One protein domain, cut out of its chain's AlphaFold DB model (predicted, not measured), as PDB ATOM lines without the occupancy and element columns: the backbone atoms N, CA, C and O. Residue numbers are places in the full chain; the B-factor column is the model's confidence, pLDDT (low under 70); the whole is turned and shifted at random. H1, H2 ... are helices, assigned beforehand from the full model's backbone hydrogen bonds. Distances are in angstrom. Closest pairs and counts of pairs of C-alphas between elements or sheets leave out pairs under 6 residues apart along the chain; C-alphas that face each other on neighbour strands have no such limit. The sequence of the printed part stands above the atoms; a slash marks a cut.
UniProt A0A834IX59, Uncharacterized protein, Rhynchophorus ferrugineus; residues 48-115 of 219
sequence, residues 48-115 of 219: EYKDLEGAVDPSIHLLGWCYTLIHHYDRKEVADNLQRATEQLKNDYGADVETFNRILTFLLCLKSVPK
ATOM      1  N   GLU A  48      31.550  15.520  28.864       60.12
ATOM      2  CA  GLU A  48      32.643  15.512  29.819       60.12
ATOM      3  C   GLU A  48      33.786  14.709  29.219       60.12
ATOM      4  O   GLU A  48      33.642  13.541  28.839       60.12
ATOM      5  N   TYR A  49      34.922  15.380  29.090       63.12
ATOM      6  CA  TYR A  49      36.161  14.697  28.824       63.12
ATOM      7  C   TYR A  49      36.502  13.884  30.072       63.12
ATOM      8  O   TYR A  49      36.792  14.446  31.123       63.12
ATOM      9  N   LYS A  50      36.380  12.558  29.983       63.94
ATOM     10  CA  LYS A  50      36.870  11.679  31.040       63.94
ATOM     11  C   LYS A  50      38.374  11.563  30.865       63.94
ATOM     12  O   LYS A  50      38.826  10.843  29.968       63.94
ATOM     13  N   ASP A  51      39.101  12.316  31.682       60.59
ATOM     14  CA  ASP A  51      40.542  12.168  31.815       60.59
ATOM     15  C   ASP A  51      40.877  10.711  32.177       60.59
ATOM     16  O   ASP A  51      40.107  10.019  32.852       60.59
ATOM     17  N   LEU A  52      42.034  10.236  31.720       62.78
ATOM     18  CA  LEU A  52      42.673   9.082  32.344       62.78
ATOM     19  C   LEU A  52      43.041   9.532  33.759       62.78
ATOM     20  O   LEU A  52      43.685  10.570  33.911       62.78
ATOM     21  N   GLU A  53      42.580   8.799  34.774       57.09
ATOM     22  CA  GLU A  53      42.686   9.197  36.181       57.09
ATOM     23  C   GLU A  53      44.079   9.770  36.512       57.09
ATOM     24  O   GLU A  53      45.086   9.068  36.462       57.09
ATOM     25  N   GLY A  54      44.132  11.069  36.829       58.44
ATOM     26  CA  GLY A  54      45.330  11.740  37.341       58.44
ATOM     27  C   GLY A  54      46.250  12.422  36.321       58.44
ATOM     28  O   GLY A  54      47.175  13.113  36.749       58.44
ATOM     29  N   ALA A  55      46.023  12.306  35.008       63.47
ATOM     30  CA  ALA A  55      46.811  13.045  34.016       63.47
ATOM     31  C   ALA A  55      46.115  14.359  33.631       63.47
ATOM     32  O   ALA A  55      44.950  14.353  33.267       63.47
ATOM     33  N   VAL A  56      46.827  15.489  33.674       74.56
ATOM     34  CA  VAL A  56      46.322  16.796  33.185       74.56
ATOM     35  C   VAL A  56      46.771  17.062  31.740       74.56
ATOM     36  O   VAL A  56      46.197  17.888  31.036       74.56
ATOM     37  N   ASP A  57      47.798  16.346  31.271       83.69
ATOM     38  CA  ASP A  57      48.423  16.573  29.968       83.69
ATOM     39  C   ASP A  57      47.595  15.952  28.819       83.69
ATOM     40  O   ASP A  57      47.396  14.729  28.787       83.69
ATOM     41  N   PRO A  58      47.130  16.749  27.837       85.62
ATOM     42  CA  PRO A  58      46.420  16.247  26.657       85.62
ATOM     43  C   PRO A  58      47.252  15.269  25.810       85.62
ATOM     44  O   PRO A  58      46.702  14.394  25.144       85.62
ATOM     45  N   SER A  59      48.580  15.362  25.858       87.81
ATOM     46  CA  SER A  59      49.481  14.461  25.130       87.81
ATOM     47  C   SER A  59      49.443  13.043  25.704       87.81
ATOM     48  O   SER A  59      49.380  12.068  24.955       87.81
ATOM     49  N   ILE A  60      49.409  12.915  27.035       87.81
ATOM     50  CA  ILE A  60      49.289  11.619  27.729       87.81
ATOM     51  C   ILE A  60      47.955  10.963  27.383       87.81
ATOM     52  O   ILE A  60      47.874   9.767  27.108       87.81
ATOM     53  N   HIS A  61      46.901  11.767  27.334       87.69
ATOM     54  CA  HIS A  61      45.581  11.315  26.940       87.69
ATOM     55  C   HIS A  61      45.501  10.780  25.515       87.69
ATOM     56  O   HIS A  61      44.836   9.771  25.268       87.69
ATOM     57  N   LEU A  62      46.175  11.449  24.584       89.81
ATOM     58  CA  LEU A  62      46.294  10.965  23.222       89.81
ATOM     59  C   LEU A  62      47.037   9.625  23.183       89.81
ATOM     60  O   LEU A  62      46.563   8.701  22.528       89.81
ATOM     61  N   LEU A  63      48.149   9.493  23.911       89.25
ATOM     62  CA  LEU A  63      48.902   8.237  23.990       89.25
ATOM     63  C   LEU A  63      48.047   7.096  24.550       89.25
ATOM     64  O   LEU A  63      48.004   6.014  23.965       89.25
ATOM     65  N   GLY A  64      47.303   7.345  25.630       89.00
ATOM     66  CA  GLY A  64      46.366   6.363  26.174       89.00
ATOM     67  C   GLY A  64      45.254   5.997  25.184       89.00
ATOM     68  O   GLY A  64      44.826   4.842  25.111       89.00
ATOM     69  N   TRP A  65      44.822   6.948  24.353       88.50
ATOM     70  CA  TRP A  65      43.880   6.666  23.275       88.50
ATOM     71  C   TRP A  65      44.493   5.818  22.154       88.50
ATOM     72  O   TRP A  65      43.868   4.843  21.740       88.50
ATOM     73  N   CYS A  66      45.718   6.112  21.713       90.44
ATOM     74  CA  CYS A  66      46.455   5.272  20.764       90.44
ATOM     75  C   CYS A  66      46.615   3.843  21.296       90.44
ATOM     76  O   CYS A  66      46.344   2.883  20.577       90.44
ATOM     77  N   TYR A  67      46.960   3.699  22.577       89.81
ATOM     78  CA  TYR A  67      47.037   2.400  23.241       89.81
ATOM     79  C   TYR A  67      45.691   1.662  23.204       89.81
ATOM     80  O   TYR A  67      45.626   0.491  22.832       89.81
ATOM     81  N   THR A  68      44.590   2.359  23.499       88.19
ATOM     82  CA  THR A  68      43.242   1.774  23.436       88.19
ATOM     83  C   THR A  68      42.892   1.335  22.008       88.19
ATOM     84  O   THR A  68      42.351   0.249  21.814       88.19
ATOM     85  N   LEU A  69      43.230   2.135  20.992       88.19
ATOM     86  CA  LEU A  69      43.011   1.791  19.582       88.19
ATOM     87  C   LEU A  69      43.767   0.526  19.163       88.19
ATOM     88  O   LEU A  69      43.213  -0.293  18.429       88.19
ATOM     89  N   ILE A  70      44.998   0.350  19.641       88.31
ATOM     90  CA  ILE A  70      45.811  -0.832  19.345       88.31
ATOM     91  C   ILE A  70      45.238  -2.058  20.059       88.31
ATOM     92  O   ILE A  70      44.909  -3.042  19.406       88.31
ATOM     93  N   HIS A  71      45.069  -1.991  21.380       85.81
ATOM     94  CA  HIS A  71      44.781  -3.178  22.191       85.81
ATOM     95  C   HIS A  71      43.301  -3.565  22.232       85.81
ATOM     96  O   HIS A  71      42.981  -4.748  22.218       85.81
ATOM     97  N   HIS A  72      42.382  -2.596  22.280       85.25
ATOM     98  CA  HIS A  72      40.950  -2.891  22.425       85.25
ATOM     99  C   HIS A  72      40.224  -2.987  21.082       85.25
ATOM    100  O   HIS A  72      39.172  -3.630  20.998       85.25
ATOM    101  N   TYR A  73      40.760  -2.330  20.049       84.69
ATOM    102  CA  TYR A  73      40.116  -2.212  18.741       84.69
ATOM    103  C   TYR A  73      40.912  -2.826  17.588       84.69
ATOM    104  O   TYR A  73      40.362  -2.881  16.490       84.69
ATOM    105  N   ASP A  74      42.149  -3.290  17.808       85.62
ATOM    106  CA  ASP A  74      43.000  -3.883  16.763       85.62
ATOM    107  C   ASP A  74      43.193  -2.934  15.557       85.62
ATOM    108  O   ASP A  74      43.158  -3.318  14.389       85.62
ATOM    109  N   ARG A  75      43.335  -1.628  15.835       88.00
ATOM    110  CA  ARG A  75      43.482  -0.556  14.830       88.00
ATOM    111  C   ARG A  75      44.850   0.109  14.913       88.00
ATOM    112  O   ARG A  75      44.951   1.330  15.050       88.00
ATOM    113  N   LYS A  76      45.904  -0.698  14.801       91.00
ATOM    114  CA  LYS A  76      47.290  -0.219  14.886       91.00
ATOM    115  C   LYS A  76      47.610   0.867  13.858       91.00
ATOM    116  O   LYS A  76      48.095   1.927  14.228       91.00
ATOM    117  N   GLU A  77      47.243   0.661  12.596       91.00
ATOM    118  CA  GLU A  77      47.520   1.636  11.530       91.00
ATOM    119  C   GLU A  77      46.873   3.005  11.793       91.00
ATOM    120  O   GLU A  77      47.460   4.049  11.508       91.00
ATOM    121  N   VAL A  78      45.666   3.015  12.369       89.75
ATOM    122  CA  VAL A  78      44.958   4.256  12.719       89.75
ATOM    123  C   VAL A  78      45.661   4.967  13.872       89.75
ATOM    124  O   VAL A  78      45.788   6.189  13.831       89.75
ATOM    125  N   ALA A  79      46.141   4.222  14.871       91.69
ATOM    126  CA  ALA A  79      46.921   4.778  15.971       91.69
ATOM    127  C   ALA A  79      48.250   5.381  15.476       91.69
ATOM    128  O   ALA A  79      48.567   6.519  15.819       91.69
ATOM    129  N   ASP A  80      48.965   4.681  14.590       92.50
ATOM    130  CA  ASP A  80      50.229   5.154  14.011       92.50
ATOM    131  C   ASP A  80      50.031   6.413  13.144       92.50
ATOM    132  O   ASP A  80      50.854   7.332  13.148       92.50
ATOM    133  N   ASN A  81      48.930   6.480  12.387       93.88
ATOM    134  CA  ASN A  81      48.563   7.672  11.615       93.88
ATOM    135  C   ASN A  81      48.189   8.849  12.527       93.88
ATOM    136  O   ASN A  81      48.583   9.983  12.256       93.88
ATOM    137  N   LEU A  82      47.456   8.589  13.613       92.25
ATOM    138  CA  LEU A  82      47.072   9.606  14.589       92.25
ATOM    139  C   LEU A  82      48.298  10.211  15.284       92.25
ATOM    140  O   LEU A  82      48.376  11.429  15.457       92.25
ATOM    141  N   GLN A  83      49.275   9.375  15.639       92.81
ATOM    142  CA  GLN A  83      50.524   9.829  16.240       92.81
ATOM    143  C   GLN A  83      51.312  10.726  15.278       92.81
ATOM    144  O   GLN A  83      51.665  11.846  15.647       92.81
ATOM    145  N   ARG A  84      51.482  10.304  14.018       93.56
ATOM    146  CA  ARG A  84      52.139  11.122  12.982       93.56
ATOM    147  C   ARG A  84      51.440  12.464  12.750       93.56
ATOM    148  O   ARG A  84      52.105  13.491  12.665       93.56
ATOM    149  N   ALA A  85      50.108  12.478  12.688       91.94
ATOM    150  CA  ALA A  85      49.342  13.717  12.538       91.94
ATOM    151  C   ALA A  85      49.517  14.660  13.742       91.94
ATOM    152  O   ALA A  85      49.563  15.878  13.589       91.94
ATOM    153  N   THR A  86      49.661  14.106  14.946       91.69
ATOM    154  CA  THR A  86      49.907  14.903  16.155       91.69
ATOM    155  C   THR A  86      51.320  15.473  16.173       91.69
ATOM    156  O   THR A  86      51.511  16.620  16.567       91.69
ATOM    157  N   GLU A  87      52.314  14.713  15.720       92.12
ATOM    158  CA  GLU A  87      53.684  15.212  15.566       92.12
ATOM    159  C   GLU A  87      53.750  16.364  14.558       92.12
ATOM    160  O   GLU A  87      54.410  17.365  14.823       92.12
ATOM    161  N   GLN A  88      53.003  16.280  13.453       92.88
ATOM    162  CA  GLN A  88      52.852  17.393  12.509       92.88
ATOM    163  C   GLN A  88      52.222  18.618  13.179       92.88
ATOM    164  O   GLN A  88      52.798  19.702  13.133       92.88
ATOM    165  N   LEU A  89      51.109  18.435  13.898       91.19
ATOM    166  CA  LEU A  89      50.464  19.517  14.646       91.19
ATOM    167  C   LEU A  89      51.414  20.152  15.677       91.19
ATOM    168  O   LEU A  89      51.412  21.366  15.870       91.19
ATOM    169  N   LYS A  90      52.247  19.340  16.333       91.19
ATOM    170  CA  LYS A  90      53.258  19.807  17.284       91.19
ATOM    171  C   LYS A  90      54.371  20.594  16.593       91.19
ATOM    172  O   LYS A  90      54.883  21.531  17.189       91.19
ATOM    173  N   ASN A  91      54.745  20.253  15.365       92.31
ATOM    174  CA  ASN A  91      55.732  21.030  14.617       92.31
ATOM    175  C   ASN A  91      55.177  22.403  14.209       92.31
ATOM    176  O   ASN A  91      55.904  23.390  14.285       92.31
ATOM    177  N   ASP A  92      53.892  22.473  13.855       90.62
ATOM    178  CA  ASP A  92      53.245  23.716  13.419       90.62
ATOM    179  C   ASP A  92      52.922  24.661  14.591       90.62
ATOM    180  O   ASP A  92      53.109  25.873  14.491       90.62
ATOM    181  N   TYR A  93      52.454  24.113  15.719       88.56
ATOM    182  CA  TYR A  93      51.973  24.890  16.872       88.56
ATOM    183  C   TYR A  93      52.851  24.762  18.122       88.56
ATOM    184  O   TYR A  93      52.538  25.354  19.149       88.56
ATOM    185  N   GLY A  94      53.961  24.023  18.073       82.94
ATOM    186  CA  GLY A  94      54.786  23.720  19.252       82.94
ATOM    187  C   GLY A  94      55.453  24.930  19.904       82.94
ATOM    188  O   GLY A  94      55.834  24.851  21.070       82.94
ATOM    189  N   ALA A  95      55.565  26.049  19.183       89.19
ATOM    190  CA  ALA A  95      56.010  27.320  19.749       89.19
ATOM    191  C   ALA A  95      54.990  27.909  20.745       89.19
ATOM    192  O   ALA A  95      55.388  28.578  21.696       89.19
ATOM    193  N   ASP A  96      53.696  27.629  20.558       91.50
ATOM    194  CA  ASP A  96      52.609  28.028  21.452       91.50
ATOM    195  C   ASP A  96      51.974  26.793  22.108       91.50
ATOM    196  O   ASP A  96      50.977  26.222  21.654       91.50
ATOM    197  N   VAL A  97      52.580  26.393  23.225       88.50
ATOM    198  CA  VAL A  97      52.180  25.219  24.011       88.50
ATOM    199  C   VAL A  97      50.732  25.323  24.503       88.50
ATOM    200  O   VAL A  97      50.034  24.312  24.583       88.50
ATOM    201  N   GLU A  98      50.250  26.527  24.823       89.38
ATOM    202  CA  GLU A  98      48.895  26.721  25.343       89.38
ATOM    203  C   GLU A  98      47.850  26.481  24.250       89.38
ATOM    204  O   GLU A  98      46.888  25.732  24.459       89.38
ATOM    205  N   THR A  99      48.056  27.067  23.069       87.94
ATOM    206  CA  THR A  99      47.170  26.855  21.919       87.94
ATOM    207  C   THR A  99      47.204  25.404  21.454       87.94
ATOM    208  O   THR A  99      46.141  24.814  21.248       87.94
ATOM    209  N   PHE A 100      48.389  24.792  21.376       90.50
ATOM    210  CA  PHE A 100      48.530  23.372  21.050       90.50
ATOM    211  C   PHE A 100      47.714  22.488  22.003       90.50
ATOM    212  O   PHE A 100      46.894  21.685  21.553       90.50
ATOM    213  N   ASN A 101      47.867  22.683  23.317       89.06
ATOM    214  CA  ASN A 101      47.142  21.904  24.319       89.06
ATOM    215  C   ASN A 101      45.628  22.102  24.210       89.06
ATOM    216  O   ASN A 101      44.882  21.128  24.267       89.06
ATOM    217  N   ARG A 102      45.152  23.334  23.986       86.69
ATOM    218  CA  ARG A 102      43.716  23.618  23.808       86.69
ATOM    219  C   ARG A 102      43.133  22.938  22.576       86.69
ATOM    220  O   ARG A 102      42.047  22.363  22.660       86.69
ATOM    221  N   ILE A 103      43.844  22.987  21.449       89.25
ATOM    222  CA  ILE A 103      43.434  22.308  20.216       89.25
ATOM    223  C   ILE A 103      43.397  20.799  20.456       89.25
ATOM    224  O   ILE A 103      42.402  20.153  20.129       89.25
ATOM    225  N   LEU A 104      44.436  20.237  21.076       90.38
ATOM    226  CA  LEU A 104      44.519  18.805  21.336       90.38
ATOM    227  C   LEU A 104      43.402  18.330  22.276       90.38
ATOM    228  O   LEU A 104      42.717  17.357  21.962       90.38
ATOM    229  N   THR A 105      43.137  19.049  23.370       87.12
ATOM    230  CA  THR A 105      41.999  18.770  24.259       87.12
ATOM    231  C   THR A 105      40.677  18.834  23.501       87.12
ATOM    232  O   THR A 105      39.846  17.938  23.637       87.12
ATOM    233  N   PHE A 106      40.474  19.853  22.660       87.00
ATOM    234  CA  PHE A 106      39.260  19.969  21.856       87.00
ATOM    235  C   PHE A 106      39.077  18.772  20.908       87.00
ATOM    236  O   PHE A 106      37.993  18.191  20.852       87.00
ATOM    237  N   LEU A 107      40.136  18.346  20.217       88.81
ATOM    238  CA  LEU A 107      40.106  17.170  19.342       88.81
ATOM    239  C   LEU A 107      39.813  15.881  20.124       88.81
ATOM    240  O   LEU A 107      38.999  15.061  19.695       88.81
ATOM    241  N   LEU A 108      40.406  15.726  21.308       86.56
ATOM    242  CA  LEU A 108      40.147  14.594  22.196       86.56
ATOM    243  C   LEU A 108      38.704  14.582  22.723       86.56
ATOM    244  O   LEU A 108      38.128  13.506  22.877       86.56
ATOM    245  N   CYS A 109      38.075  15.742  22.921       83.50
ATOM    246  CA  CYS A 109      36.647  15.841  23.233       83.50
ATOM    247  C   CYS A 109      35.757  15.408  22.062       83.50
ATOM    248  O   CYS A 109      34.639  14.943  22.281       83.50
ATOM    249  N   LEU A 110      36.219  15.535  20.817       83.38
ATOM    250  CA  LEU A 110      35.467  15.115  19.632       83.38
ATOM    251  C   LEU A 110      35.608  13.621  19.321       83.38
ATOM    252  O   LEU A 110      34.773  13.095  18.583       83.38
ATOM    253  N   LYS A 111      36.575  12.915  19.925       82.75
ATOM    254  CA  LYS A 111      36.861  11.499  19.637       82.75
ATOM    255  C   LYS A 111      35.592  10.645  19.628       82.75
ATOM    256  O   LYS A 111      34.817  10.668  20.583       82.75
ATOM    257  N   SER A 112      35.336   9.895  18.564       79.06
ATOM    258  CA  SER A 112      34.265   8.898  18.534       79.06
ATOM    259  C   SER A 112      34.836   7.545  18.945       79.06
ATOM    260  O   SER A 112      35.932   7.167  18.536       79.06
ATOM    261  N   VAL A 113      34.112   6.826  19.801       78.06
ATOM    262  CA  VAL A 113      34.510   5.474  20.198       78.06
ATOM    263  C   VAL A 113      34.196   4.543  19.022       78.06
ATOM    264  O   VAL A 113      33.031   4.497  18.610       78.06
ATOM    265  N   PRO A 114      35.186   3.831  18.450       78.88
ATOM    266  CA  PRO A 114      34.921   2.884  17.378       78.88
ATOM    267  C   PRO A 114      33.947   1.811  17.866       78.88
ATOM    268  O   PRO A 114      34.035   1.345  19.003       78.88
ATOM    269  N   LYS A 115      33.012   1.396  17.010       77.56
ATOM    270  CA  LYS A 115      32.210   0.203  17.294       77.56
ATOM    271  C   LYS A 115      33.124  -1.006  17.106       77.56
ATOM    272  O   LYS A 115      33.768  -1.118  16.064       77.56
TER     273      LYS A 115
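AT A GLANCE: This is residues 48 to 115 of the 219 residues of an uncharacterized protein of Rhynchophorus ferrugineus (UniProt A0A834IX59). Three helices make a small up-and-down bundle, each running against the one before: H1 packs on the first part of the longest helix, H2, and H3 on its end. The printed part has 68 residues, 46 of them in three named helices, H1, H2 and H3 in that order along the chain, with no named strand; its class is all helix, and it is compact, with a radius of gyration of the C-alphas of 12.0 A and spans of 34 by 25 by 18 A.

HOW THE PARTS SIT: Begin with H2, residues 76 to 93. Its residues 76 to 83 touch H1, residues 58 to 71, in a hairpin at a shallow tilt of 16 degrees; the closest C-alphas, of Ile 70 and Lys 76, are 4.7 A apart. Its residues 89 to 93 touch H3, residues 97 to 110, in a second hairpin at 33 degrees, only just shallow; closest are C-alphas Tyr 93 and Phe 100, 5.6 A. H1, with residues 58 to 62 alone, touches H3 the same way at a steep tilt of 38 degrees; closest are C-alphas Pro 58 and Thr 105, 5.6 A. In H1, H2 and H3 every O i to N i+4 pair is within hydrogen-bond range.

IN THESE COORDINATES: Find C-alpha 76 at (47.290, -0.219, 14.886); H2 runs 25.6 A from there. H1 and H3 each measure 20.0 A; H3 ends at C-alpha 110, (35.467, 15.115, 19.632).

THE WHOLE: The printed part has no cut, and both links are tight. Residues 48 to 55 are under pLDDT 70.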